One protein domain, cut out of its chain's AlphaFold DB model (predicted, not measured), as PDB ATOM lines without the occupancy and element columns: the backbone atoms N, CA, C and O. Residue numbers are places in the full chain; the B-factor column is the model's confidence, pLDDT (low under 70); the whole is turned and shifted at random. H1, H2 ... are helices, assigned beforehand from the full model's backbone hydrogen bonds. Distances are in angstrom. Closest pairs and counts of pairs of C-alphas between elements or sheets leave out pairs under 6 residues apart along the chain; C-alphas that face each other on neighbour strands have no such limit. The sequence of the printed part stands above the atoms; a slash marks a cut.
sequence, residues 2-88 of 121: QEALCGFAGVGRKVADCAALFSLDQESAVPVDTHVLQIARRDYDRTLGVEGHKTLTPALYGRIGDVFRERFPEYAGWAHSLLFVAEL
ATOM      1  N   GLN A   2     -42.604  24.131  21.374       95.81
ATOM      2  CA  GLN A   2     -41.591  25.120  21.800       95.81
ATOM      3  C   GLN A   2     -40.153  24.755  21.386       95.81
ATOM      4  O   GLN A   2     -39.452  25.578  20.811       95.81
ATOM      5  N   GLU A   3     -39.715  23.519  21.644       96.31
ATOM      6  CA  GLU A   3     -38.346  23.074  21.337       96.31
ATOM      7  C   GLU A   3     -38.015  23.135  19.843       96.31
ATOM      8  O   GLU A   3     -36.939  23.595  19.475       96.31
ATOM      9  N   ALA A   4     -38.959  22.741  18.983       97.62
ATOM     10  CA  ALA A   4     -38.790  22.814  17.535       97.62
ATOM     11  C   ALA A   4     -38.649  24.269  17.061       97.62
ATOM     12  O   ALA A   4     -37.794  24.574  16.234       97.62
ATOM     13  N   LEU A   5     -39.445  25.183  17.629       97.69
ATOM     14  CA  LEU A   5     -39.373  26.612  17.317       97.69
ATOM     15  C   LEU A   5     -38.071  27.256  17.814       97.69
ATOM     16  O   LEU A   5     -37.501  28.090  17.119       97.69
ATOM     17  N   CYS A   6     -37.555  26.841  18.972       97.19
ATOM     18  CA  CYS A   6     -36.267  27.311  19.491       97.19
ATOM     19  C   CYS A   6     -35.060  26.916  18.615       97.19
ATOM     20  O   CYS A   6     -33.957  27.405  18.852       97.19
ATOM     21  N   GLY A   7     -35.238  26.047  17.613       97.06
ATOM     22  CA  GLY A   7     -34.202  25.730  16.627       97.06
ATOM     23  C   GLY A   7     -33.926  26.861  15.627       97.06
ATOM     24  O   GLY A   7     -32.881  26.858  14.977       97.06
ATOM     25  N   PHE A   8     -34.829  27.840  15.498       97.25
ATOM     26  CA  PHE A   8     -34.646  28.985  14.606       97.25
ATOM     27  C   PHE A   8     -33.807  30.090  15.265       97.25
ATOM     28  O   PHE A   8     -33.991  30.435  16.434       97.25
ATOM     29  N   ALA A   9     -32.900  30.696  14.495       96.69
ATOM     30  CA  ALA A   9     -32.056  31.786  14.978       96.69
ATOM     31  C   ALA A   9     -32.904  32.964  15.497       96.69
ATOM     32  O   ALA A   9     -33.786  33.465  14.804       96.69
ATOM     33  N   GLY A  10     -32.624  33.405  16.726       94.94
ATOM     34  CA  GLY A  10     -33.362  34.490  17.386       94.94
ATOM     35  C   GLY A  10     -34.652  34.061  18.095       94.94
ATOM     36  O   GLY A  10     -35.274  34.893  18.756       94.94
ATOM     37  N   VAL A  11     -35.042  32.784  18.029       97.69
ATOM     38  CA  VAL A  11     -36.231  32.271  18.724       97.69
ATOM     39  C   VAL A  11     -35.835  31.656  20.066       97.69
ATOM     40  O   VAL A  11     -35.312  30.551  20.148       97.69
ATOM     41  N   GLY A  12     -36.096  32.390  21.148       95.69
ATOM     42  CA  GLY A  12     -36.018  31.867  22.516       95.69
ATOM     43  C   GLY A  12     -37.359  31.308  23.007       95.69
ATOM     44  O   GLY A  12     -38.394  31.531  22.381       95.69
ATOM     45  N   ARG A  13     -37.363  30.667  24.186       96.31
ATOM     46  CA  ARG A  13     -38.553  30.019  24.790       96.31
ATOM     47  C   ARG A  13     -39.800  30.905  24.802       96.31
ATOM     48  O   ARG A  13     -40.851  30.484  24.348       96.31
ATOM     49  N   LYS A  14     -39.655  32.164  25.230       96.25
ATOM     50  CA  LYS A  14     -40.751  33.144  25.245       96.25
ATOM     51  C   LYS A  14     -41.346  33.377  23.860       96.25
ATOM     52  O   LYS A  14     -42.560  33.406  23.719       96.25
ATOM     53  N   VAL A  15     -40.502  33.574  22.847       97.31
ATOM     54  CA  VAL A  15     -40.963  33.825  21.474       97.31
ATOM     55  C   VAL A  15     -41.614  32.571  20.897       97.31
ATOM     56  O   VAL A  15     -42.683  32.667  20.299       97.31
ATOM     57  N   ALA A  16     -41.014  31.404  21.137       98.00
ATOM     58  CA  ALA A  16     -41.576  30.118  20.754       98.00
ATOM     59  C   ALA A  16     -42.968  29.894  21.368       98.00
ATOM     60  O   ALA A  16     -43.888  29.521  20.647       98.00
ATOM     61  N   ASP A  17     -43.156  30.191  22.655       97.56
ATOM     62  CA  ASP A  17     -44.463  30.061  23.310       97.56
ATOM     63  C   ASP A  17     -45.472  31.107  22.840       97.56
ATOM     64  O   ASP A  17     -46.647  30.781  22.715       97.56
ATOM     65  N   CYS A  18     -45.049  32.339  22.521       97.25
ATOM     66  CA  CYS A  18     -45.945  33.314  21.889       97.25
ATOM     67  C   CYS A  18     -46.490  32.774  20.562       97.25
ATOM     68  O   CYS A  18     -47.694  32.830  20.330       97.25
ATOM     69  N   ALA A  19     -45.619  32.247  19.697       97.88
ATOM     70  CA  ALA A  19     -46.040  31.666  18.424       97.88
ATOM     71  C   ALA A  19     -46.913  30.417  18.628       97.88
ATOM     72  O   ALA A  19     -47.911  30.245  17.932       97.88
ATOM     73  N   ALA A  20     -46.573  29.574  19.605       97.50
ATOM     74  CA  ALA A  20     -47.357  28.394  19.949       97.50
ATOM     75  C   ALA A  20     -48.785  28.763  20.386       97.50
ATOM     76  O   ALA A  20     -49.747  28.212  19.851       97.50
ATOM     77  N   LEU A  21     -48.915  29.725  21.304       97.12
ATOM     78  CA  LEU A  21     -50.195  30.169  21.852       97.12
ATOM     79  C   LEU A  21     -51.065  30.881  20.811       97.12
ATOM     80  O   LEU A  21     -52.240  30.564  20.671       97.12
ATOM     81  N   PHE A  22     -50.504  31.854  20.091       96.31
ATOM     82  CA  PHE A  22     -51.299  32.758  19.252       96.31
ATOM     83  C   PHE A  22     -51.470  32.287  17.803       96.31
ATOM     84  O   PHE A  22     -52.174  32.941  17.035       96.31
ATOM     85  N   SER A  23     -50.777  31.227  17.379       97.06
ATOM     86  CA  SER A  23     -50.744  30.837  15.960       97.06
ATOM     87  C   SER A  23     -50.670  29.334  15.692       97.06
ATOM     88  O   SER A  23     -50.732  28.957  14.526       97.06
ATOM     89  N   LEU A  24     -50.521  28.479  16.713       97.12
ATOM     90  CA  LEU A  24     -50.401  27.019  16.545       97.12
ATOM     91  C   LEU A  24     -51.343  26.229  17.474       97.12
ATOM     92  O   LEU A  24     -51.053  25.077  17.809       97.12
ATOM     93  N   ASP A  25     -52.430  26.858  17.925       95.62
ATOM     94  CA  ASP A  25     -53.482  26.250  18.752       95.62
ATOM     95  C   ASP A  25     -52.965  25.569  20.038       95.62
ATOM     96  O   ASP A  25     -53.511  24.572  20.506       95.62
ATOM     97  N   GLN A  26     -51.875  26.084  20.624       95.56
ATOM     98  CA  GLN A  26     -51.334  25.583  21.893       95.56
ATOM     99  C   GLN A  26     -51.845  26.427  23.067       95.56
ATOM    100  O   GLN A  26     -51.116  27.247  23.622       95.56
ATOM    101  N   GLU A  27     -53.095  26.215  23.473       94.56
ATOM    102  CA  GLU A  27     -53.790  27.033  24.490       94.56
ATOM    103  C   GLU A  27     -53.149  26.985  25.891       94.56
ATOM    104  O   GLU A  27     -53.300  27.911  26.692       94.56
ATOM    105  N   SER A  28     -52.379  25.934  26.183       94.19
ATOM    106  CA  SER A  28     -51.641  25.758  27.440       94.19
ATOM    107  C   SER A  28     -50.210  26.320  27.414       94.19
ATOM    108  O   SER A  28     -49.509  26.268  28.435       94.19
ATOM    109  N   ALA A  29     -49.752  26.852  26.273       96.56
ATOM    110  CA  ALA A  29     -48.450  27.506  26.164       96.56
ATOM    111  C   ALA A  29     -48.479  28.858  26.890       96.56
ATOM    112  O   ALA A  29     -49.361  29.683  26.664       96.56
ATOM    113  N   VAL A  30     -47.500  29.093  27.768       97.44
ATOM    114  CA  VAL A  30     -47.446  30.288  28.624       97.44
ATOM    115  C   VAL A  30     -46.158  31.050  28.323       97.44
ATOM    116  O   VAL A  30     -45.097  30.643  28.795       97.44
ATOM    117  N   PRO A  31     -46.217  32.162  27.567       96.88
ATOM    118  CA  PRO A  31     -45.035  32.947  27.227       96.88
ATOM    119  C   PRO A  31     -44.452  33.693  28.437       96.88
ATOM    120  O   PRO A  31     -44.737  34.865  28.657       96.88
ATOM    121  N   VAL A  32     -43.593  33.042  29.222       95.62
ATOM    122  CA  VAL A  32     -43.029  33.649  30.437       95.62
ATOM    123  C   VAL A  32     -41.961  34.704  30.112       95.62
ATOM    124  O   VAL A  32     -40.963  34.426  29.445       95.62
ATOM    125  N   ASP A  33     -42.137  35.911  30.644       92.62
ATOM    126  CA  ASP A  33     -41.126  36.967  30.700       92.62
ATOM    127  C   ASP A  33     -40.984  37.535  32.129       92.62
ATOM    128  O   ASP A  33     -41.442  36.942  33.110       92.62
ATOM    129  N   THR A  34     -40.314  38.680  32.273       89.69
ATOM    130  CA  THR A  34     -40.127  39.321  33.581       89.69
ATOM    131  C   THR A  34     -41.424  39.838  34.202       89.69
ATOM    132  O   THR A  34     -41.528  39.835  35.428       89.69
ATOM    133  N   HIS A  35     -42.398  40.274  33.400       90.50
ATOM    134  CA  HIS A  35     -43.706  40.713  33.894       90.50
ATOM    135  C   HIS A  35     -44.534  39.517  34.351       90.50
ATOM    136  O   HIS A  35     -45.093  39.534  35.444       90.50
ATOM    137  N   VAL A  36     -44.528  38.434  33.577       93.75
ATOM    138  CA  VAL A  36     -45.229  37.192  33.936       93.75
ATOM    139  C   VAL A  36     -44.675  36.588  35.221       93.75
ATOM    140  O   VAL A  36     -45.441  36.163  36.084       93.75
ATOM    141  N   LEU A  37     -43.351  36.611  35.402       92.75
ATOM    142  CA  LEU A  37     -42.727  36.234  36.671       92.75
ATOM    143  C   LEU A  37     -43.232  37.104  37.834       92.75
ATOM    144  O   LEU A  37     -43.492  36.579  38.913       92.75
ATOM    145  N   GLN A  38     -43.372  38.419  37.643       91.00
ATOM    146  CA  GLN A  38     -43.873  39.317  38.691       91.00
ATOM    147  C   GLN A  38     -45.326  39.017  39.060       91.00
ATOM    148  O   GLN A  38     -45.629  38.959  40.251       91.00
ATOM    149  N   ILE A  39     -46.187  38.775  38.067       93.88
ATOM    150  CA  ILE A  39     -47.585  38.366  38.266       93.88
ATOM    151  C   ILE A  39     -47.625  37.056  39.054       93.88
ATOM    152  O   ILE A  39     -48.201  37.001  40.137       93.88
ATOM    153  N   ALA A  40     -46.930  36.022  38.569       94.19
ATOM    154  CA  ALA A  40     -46.916  34.715  39.218       94.19
ATOM    155  C   ALA A  40     -46.419  34.790  40.665       94.19
ATOM    156  O   ALA A  40     -46.961  34.139  41.557       94.19
ATOM    157  N   ARG A  41     -45.412  35.632  40.911       91.81
ATOM    158  CA  ARG A  41     -44.857  35.846  42.244       91.81
ATOM    159  C   ARG A  41     -45.801  36.602  43.179       91.81
ATOM    160  O   ARG A  41     -45.844  36.291  44.369       91.81
ATOM    161  N   ARG A  42     -46.501  37.619  42.674       91.88
ATOM    162  CA  ARG A  42     -47.454  38.415  43.456       91.88
ATOM    163  C   ARG A  42     -48.675  37.582  43.833       91.88
ATOM    164  O   ARG A  42     -49.046  37.566  45.008       91.88
ATOM    165  N   ASP A  43     -49.235  36.883  42.849       92.94
ATOM    166  CA  ASP A  43     -50.603  36.363  42.915       92.94
ATOM    167  C   ASP A  43     -50.673  34.882  43.304       92.94
ATOM    168  O   ASP A  43     -51.689  34.448  43.847       92.94
ATOM    169  N   TYR A  44     -49.611  34.104  43.063       93.31
ATOM    170  CA  TYR A  44     -49.664  32.644  43.208       93.31
ATOM    171  C   TYR A  44     -48.550  32.060  44.086       93.31
ATOM    172  O   TYR A  44     -48.847  31.310  45.013       93.31
ATOM    173  N   ASP A  45     -47.279  32.398  43.846       90.88
ATOM    174  CA  ASP A  45     -46.149  31.833  44.598       90.88
ATOM    175  C   ASP A  45     -45.040  32.867  44.850       90.88
ATOM    176  O   ASP A  45     -44.157  33.114  44.025       90.88
ATOM    177  N   ARG A  46     -45.025  33.422  46.069       88.31
ATOM    178  CA  ARG A  46     -44.048  34.437  46.500       88.31
ATOM    179  C   ARG A  46     -42.600  33.941  46.543       88.31
ATOM    180  O   ARG A  46     -41.696  34.778  46.632       88.31
ATOM    181  N   THR A  47     -42.368  32.627  46.494       86.50
ATOM    182  CA  THR A  47     -41.025  32.022  46.516       86.50
ATOM    183  C   THR A  47     -40.331  32.069  45.152       86.50
ATOM    184  O   THR A  47     -39.103  31.960  45.080       86.50
ATOM    185  N   LEU A  48     -41.078  32.319  44.071       86.94
ATOM    186  CA  LEU A  48     -40.531  32.430  42.719       86.94
ATOM    187  C   LEU A  48     -39.508  33.573  42.616       86.94
ATOM    188  O   LEU A  48     -39.785  34.722  42.963       86.94
ATOM    189  N   GLY A  49     -38.307  33.261  42.122       77.06
ATOM    190  CA  GLY A  49     -37.250  34.248  41.863       77.06
ATOM    191  C   GLY A  49     -36.592  34.862  43.111       77.06
ATOM    192  O   GLY A  49     -35.919  35.886  42.993       77.06
ATOM    193  N   VAL A  50     -36.774  34.275  44.302       72.00
ATOM    194  CA  VAL A  50     -36.202  34.783  45.569       72.00
ATOM    195  C   VAL A  50     -34.733  34.374  45.768       72.00
ATOM    196  O   VAL A  50     -33.962  35.134  46.352       72.00
ATOM    197  N   GLU A  51     -34.303  33.231  45.230       58.69
ATOM    198  CA  GLU A  51     -32.967  32.640  45.450       58.69
ATOM    199  C   GLU A  51     -31.848  33.260  44.584       58.69
ATOM    200  O   GLU A  51     -31.039  32.567  43.981       58.69
ATOM    201  N   GLY A  52     -31.794  34.588  44.453       52.28
ATOM    202  CA  GLY A  52     -30.693  35.275  43.751       52.28
ATOM    203  C   GLY A  52     -30.684  35.133  42.219       52.28
ATOM    204  O   GLY A  52     -29.912  35.816  41.543       52.28
ATOM    205  N   HIS A  53     -31.586  34.337  41.647       53.56
ATOM    206  CA  HIS A  53     -31.785  34.212  40.206       53.56
ATOM    207  C   HIS A  53     -32.561  35.416  39.651       53.56
ATOM    208  O   HIS A  53     -33.753  35.344  39.370       53.56
ATOM    209  N   LYS A  54     -31.864  36.543  39.456       57.22
ATOM    210  CA  LYS A  54     -32.392  37.691  38.689       57.22
ATOM    211  C   LYS A  54     -32.681  37.342  37.223       57.22
ATOM    212  O   LYS A  54     -33.355  38.101  36.535       57.22
ATOM    213  N   THR A  55     -32.148  36.217  36.755       72.81
ATOM    214  CA  THR A  55     -32.259  35.741  35.380       72.81
ATOM    215  C   THR A  55     -33.284  34.619  35.302       72.81
ATOM    216  O   THR A  55     -33.258  33.690  36.107       72.81
ATOM    217  N   LEU A  56     -34.160  34.689  34.300       85.50
ATOM    218  CA  LEU A  56     -35.164  33.671  34.011       85.50
ATOM    219  C   LEU A  56     -34.483  32.402  33.468       85.50
ATOM    220  O   LEU A  56     -34.272  32.256  32.264       85.50
ATOM    221  N   THR A  57     -34.071  31.504  34.365       90.06
ATOM    222  CA  THR A  57     -33.467  30.219  33.986       90.06
ATOM    223  C   THR A  57     -34.512  29.303  33.338       90.06
ATOM    224  O   THR A  57     -35.704  29.458  33.610       90.06
ATOM    225  N   PRO A  58     -34.111  28.306  32.527       91.12
ATOM    226  CA  PRO A  58     -35.056  27.343  31.957       91.12
ATOM    227  C   PRO A  58     -35.917  26.624  33.006       91.12
ATOM    228  O   PRO A  58     -37.105  26.421  32.781       91.12
ATOM    229  N   ALA A  59     -35.343  26.290  34.167       91.31
ATOM    230  CA  ALA A  59     -36.072  25.648  35.260       91.31
ATOM    231  C   ALA A  59     -37.121  26.585  35.880       91.31
ATOM    232  O   ALA A  59     -38.266  26.187  36.084       91.31
ATOM    233  N   LEU A  60     -36.755  27.850  36.126       91.94
ATOM    234  CA  LEU A  60     -37.692  28.847  36.641       91.94
ATOM    235  C   LEU A  60     -38.798  29.154  35.620       91.94
ATOM    236  O   LEU A  60     -39.956  29.271  36.003       91.94
ATOM    237  N   TYR A  61     -38.454  29.229  34.331       94.69
ATOM    238  CA  TYR A  61     -39.413  29.388  33.235       94.69
ATOM    239  C   TYR A  61     -40.470  28.280  33.258       94.69
ATOM    240  O   TYR A  61     -41.664  28.571  33.252       94.69
ATOM    241  N   GLY A  62     -40.025  27.018  33.323       94.56
ATOM    242  CA  GLY A  62     -40.907  25.854  33.401       94.56
ATOM    243  C   GLY A  62     -41.843  25.937  34.603       94.56
ATOM    244  O   GLY A  62     -43.057  25.923  34.419       94.56
ATOM    245  N   ARG A  63     -41.281  26.172  35.798       94.75
ATOM    246  CA  ARG A  63     -42.046  26.286  37.047       94.75
ATOM    247  C   ARG A  63     -43.103  27.389  37.002       94.75
ATOM    248  O   ARG A  63     -44.210  27.181  37.478       94.75
ATOM    249  N   ILE A  64     -42.791  28.558  36.439       95.06
ATOM    250  CA  ILE A  64     -43.789  29.630  36.287       95.06
ATOM    251  C   ILE A  64     -44.908  29.176  35.351       95.06
ATOM    252  O   ILE A  64     -46.075  29.358  35.676       95.06
ATOM    253  N   GLY A  65     -44.570  28.561  34.215       95.81
ATOM    254  CA  GLY A  65     -45.574  28.005  33.310       95.81
ATOM    255  C   GLY A  65     -46.466  26.963  33.995       95.81
ATOM    256  O   GLY A  65     -47.673  26.962  33.765       95.81
ATOM    257  N   ASP A  66     -45.893  26.123  34.859       95.94
ATOM    258  CA  ASP A  66     -46.639  25.112  35.615       95.94
ATOM    259  C   ASP A  66     -47.606  25.749  36.612       95.94
ATOM    260  O   ASP A  66     -48.756  25.336  36.657       95.94
ATOM    261  N   VAL A  67     -47.223  26.835  37.294       96.19
ATOM    262  CA  VAL A  67     -48.144  27.597  38.160       96.19
ATOM    263  C   VAL A  67     -49.397  28.047  37.399       96.19
ATOM    264  O   VAL A  67     -50.513  27.920  37.905       96.19
ATOM    265  N   PHE A  68     -49.242  28.544  36.168       96.81
ATOM    266  CA  PHE A  68     -50.394  28.923  35.344       96.81
ATOM    267  C   PHE A  68     -51.192  27.706  34.869       96.81
ATOM    268  O   PHE A  68     -52.417  27.762  34.891       96.81
ATOM    269  N   ARG A  69     -50.539  26.610  34.467       96.25
ATOM    270  CA  ARG A  69     -51.223  25.379  34.032       96.25
ATOM    271  C   ARG A  69     -51.980  24.695  35.164       96.25
ATOM    272  O   ARG A  69     -53.098  24.253  34.957       96.25
ATOM    273  N   GLU A  70     -51.428  24.652  36.367       96.06
ATOM    274  CA  GLU A  70     -52.108  24.104  37.542       96.06
ATOM    275  C   GLU A  70     -53.327  24.950  37.927       96.06
ATOM    276  O   GLU A  70     -54.363  24.415  38.320       96.06
ATOM    277  N   ARG A  71     -53.229  26.278  37.783       95.94
ATOM    278  CA  ARG A  71     -54.324  27.199  38.111       95.94
ATOM    279  C   ARG A  71     -55.398  27.281  37.025       95.94
ATOM    280  O   ARG A  71     -56.567  27.478  37.350       95.94
ATOM    281  N   PHE A  72     -55.003  27.147  35.762       95.88
ATOM    282  CA  PHE A  72     -55.849  27.298  34.578       95.88
ATOM    283  C   PHE A  72     -55.619  26.124  33.598       95.88
ATOM    284  O   PHE A  72     -55.050  26.332  32.526       95.88
ATOM    285  N   PRO A  73     -56.055  24.894  33.933       89.56
ATOM    286  CA  PRO A  73     -55.660  23.659  33.232       89.56
ATOM    287  C   PRO A  73     -55.846  23.652  31.712       89.56
ATOM    288  O   PRO A  73     -54.991  23.138  30.996       89.56
ATOM    289  N   GLU A  74     -56.928  24.250  31.217       89.19
ATOM    290  CA  GLU A  74     -57.261  24.255  29.784       89.19
ATOM    291  C   GLU A  74     -56.875  25.568  29.088       89.19
ATOM    292  O   GLU A  74     -56.567  25.583  27.903       89.19
ATOM    293  N   TYR A  75     -56.818  26.673  29.834       94.62
ATOM    294  CA  TYR A  75     -56.725  28.023  29.271       94.62
ATOM    295  C   TYR A  75     -55.541  28.825  29.817       94.62
ATOM    296  O   TYR A  75     -55.591  30.055  29.857       94.62
ATOM    297  N   ALA A  76     -54.470  28.158  30.253       97.00
ATOM    298  CA  ALA A  76     -53.318  28.806  30.884       97.00
ATOM    299  C   ALA A  76     -52.724  29.950  30.053       97.00
ATOM    300  O   ALA A  76     -52.448  31.019  30.601       97.00
ATOM    301  N   GLY A  77     -52.573  29.770  28.740       96.00
ATOM    302  CA  GLY A  77     -52.054  30.805  27.848       96.00
ATOM    303  C   GLY A  77     -53.002  31.998  27.686       96.00
ATOM    304  O   GLY A  77     -52.566  33.157  27.698       96.00
ATOM    305  N   TRP A  78     -54.310  31.741  27.619       96.00
ATOM    306  CA  TRP A  78     -55.335  32.787  27.566       96.00
ATOM    307  C   TRP A  78     -55.440  33.559  28.885       96.00
ATOM    308  O   TRP A  78     -55.444  34.790  28.878       96.00
ATOM    309  N   ALA A  79     -55.438  32.859  30.020       96.31
ATOM    310  CA  ALA A  79     -55.443  33.467  31.348       96.31
ATOM    311  C   ALA A  79     -54.205  34.346  31.560       96.31
ATOM    312  O   ALA A  79     -54.330  35.503  31.963       96.31
ATOM    313  N   HIS A  80     -53.022  33.837  31.201       94.50
ATOM    314  CA  HIS A  80     -51.789  34.623  31.165       94.50
ATOM    315  C   HIS A  80     -51.963  35.916  30.351       94.50
ATOM    316  O   HIS A  80     -51.565  36.985  30.811       94.50
ATOM    317  N   SER A  81     -52.582  35.839  29.168       95.44
ATOM    318  CA  SER A  81     -52.766  37.002  28.290       95.44
ATOM    319  C   SER A  81     -53.638  38.075  28.944       95.44
ATOM    320  O   SER A  81     -53.294  39.254  28.896       95.44
ATOM    321  N   LEU A  82     -54.727  37.682  29.610       95.31
ATOM    322  CA  LEU A  82     -55.601  38.619  30.323       95.31
ATOM    323  C   LEU A  82     -54.904  39.255  31.528       95.31
ATOM    324  O   LEU A  82     -54.996  40.467  31.723       95.31
ATOM    325  N   LEU A  83     -54.171  38.459  32.309       95.19
ATOM    326  CA  LEU A  83     -53.422  38.954  33.465       95.19
ATOM    327  C   LEU A  83     -52.315  39.922  33.037       95.19
ATOM    328  O   LEU A  83     -52.129  40.961  33.664       95.19
ATOM    329  N   PHE A  84     -51.627  39.635  31.931       94.81
ATOM    330  CA  PHE A  84     -50.649  40.554  31.354       94.81
ATOM    331  C   PHE A  84     -51.298  41.872  30.911       94.81
ATOM    332  O   PHE A  84     -50.770  42.947  31.194       94.81
ATOM    333  N   VAL A  85     -52.457  41.811  30.249       94.75
ATOM    334  CA  VAL A  85     -53.202  43.011  29.837       94.75
ATOM    335  C   VAL A  85     -53.609  43.859  31.045       94.75
ATOM    336  O   VAL A  85     -53.502  45.084  30.981       94.75
ATOM    337  N   ALA A  86     -53.996  43.238  32.163       94.31
ATOM    338  CA  ALA A  86     -54.316  43.951  33.400       94.31
ATOM    339  C   ALA A  86     -53.117  44.730  33.985       94.31
ATOM    340  O   ALA A  86     -53.310  45.759  34.631       94.31
ATOM    341  N   GLU A  87     -51.874  44.317  33.719       92.62
ATOM    342  CA  GLU A  87     -50.682  45.069  34.144       92.62
ATOM    343  C   GLU A  87     -50.422  46.337  33.313       92.62
ATOM    344  O   GLU A  87     -49.635  47.200  33.720       92.62
ATOM    345  N   LEU A  88     -51.057  46.481  32.145       93.75
ATOM    346  CA  LEU A  88     -50.821  47.622  31.268       93.75
ATOM    347  C   LEU A  88     -51.432  48.904  31.863       93.75
ATOM    348  O   LEU A  88     -52.614  48.922  32.218       93.75
TER     349      LEU A  88
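Overview. This is residues 2 to 88 of the 121 residues of the protein "Hypothetical protein" of Corethron hystrix (UniProt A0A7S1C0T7). Two helices, H4 and H5, meet near one end of H4 as an L, and H3 packs on both of them to make a crossed group of three. The short H1 and the longer H2 make a second, smaller group, and residues 24 to 33 lead from it to H3. The printed part has 87 residues with five named helices, H1 to H5 in chain order, and no named strand, an all-helix class. It is compact, with a radius of gyration of the C-alphas of 12.4 A, and spans 32 by 26 by 24 A.

Arrangement. H1, residues 2 to 5, touches H2, residues 13 to 23; their closest C-alphas, of Gln 2 and Ala 16, are 5.1 A apart. H3, residues 34 to 43, touches residues 64 to 68 alone of H4, residues 58 to 71, at a steep tilt of 45 degrees, the same way; the closest C-alphas, of Ala 40 and Ile 64, are 6.7 A apart. H5, residues 76 to 86, touches H3 about perpendicular at 87 degrees, closest at the C-alphas of Val 36 and Phe 84, 6.9 A. H5 also touches residues 68 to 69 alone of H4, at 87 degrees, closest at the C-alphas of Arg 69 and Ala 76, 5.1 A. H2 and H5 are close but not clearly touching, with the C-alphas of Leu 21 and Gly 77 6.3 A apart. H2 and H4 are only just apart, at 8.4 A. Every O i to N i+4 pair is within hydrogen-bond range in H2, H3, H4 and H5; H1 is too short for one.

Along the chain. H1 begins at C-alpha 2, (-41.591, 25.120, 21.800), and is 5.2 A long. H2 measures 15.1 A and H3 14.3 A. H4, 20.2 A, begins at C-alpha 58, (-35.056, 27.343, 31.957). H5, 15.4 A, ends at C-alpha 86, (-54.316, 43.951, 33.400).

Size, cuts and confidence. The two C-alphas farthest apart, of Asp 25 and Gly 52, are 35.0 A apart. The printed part has no cut. The link from H3 to H4 is long, residues 44 to 57, and residues 51 to 54 have pLDDT under 70.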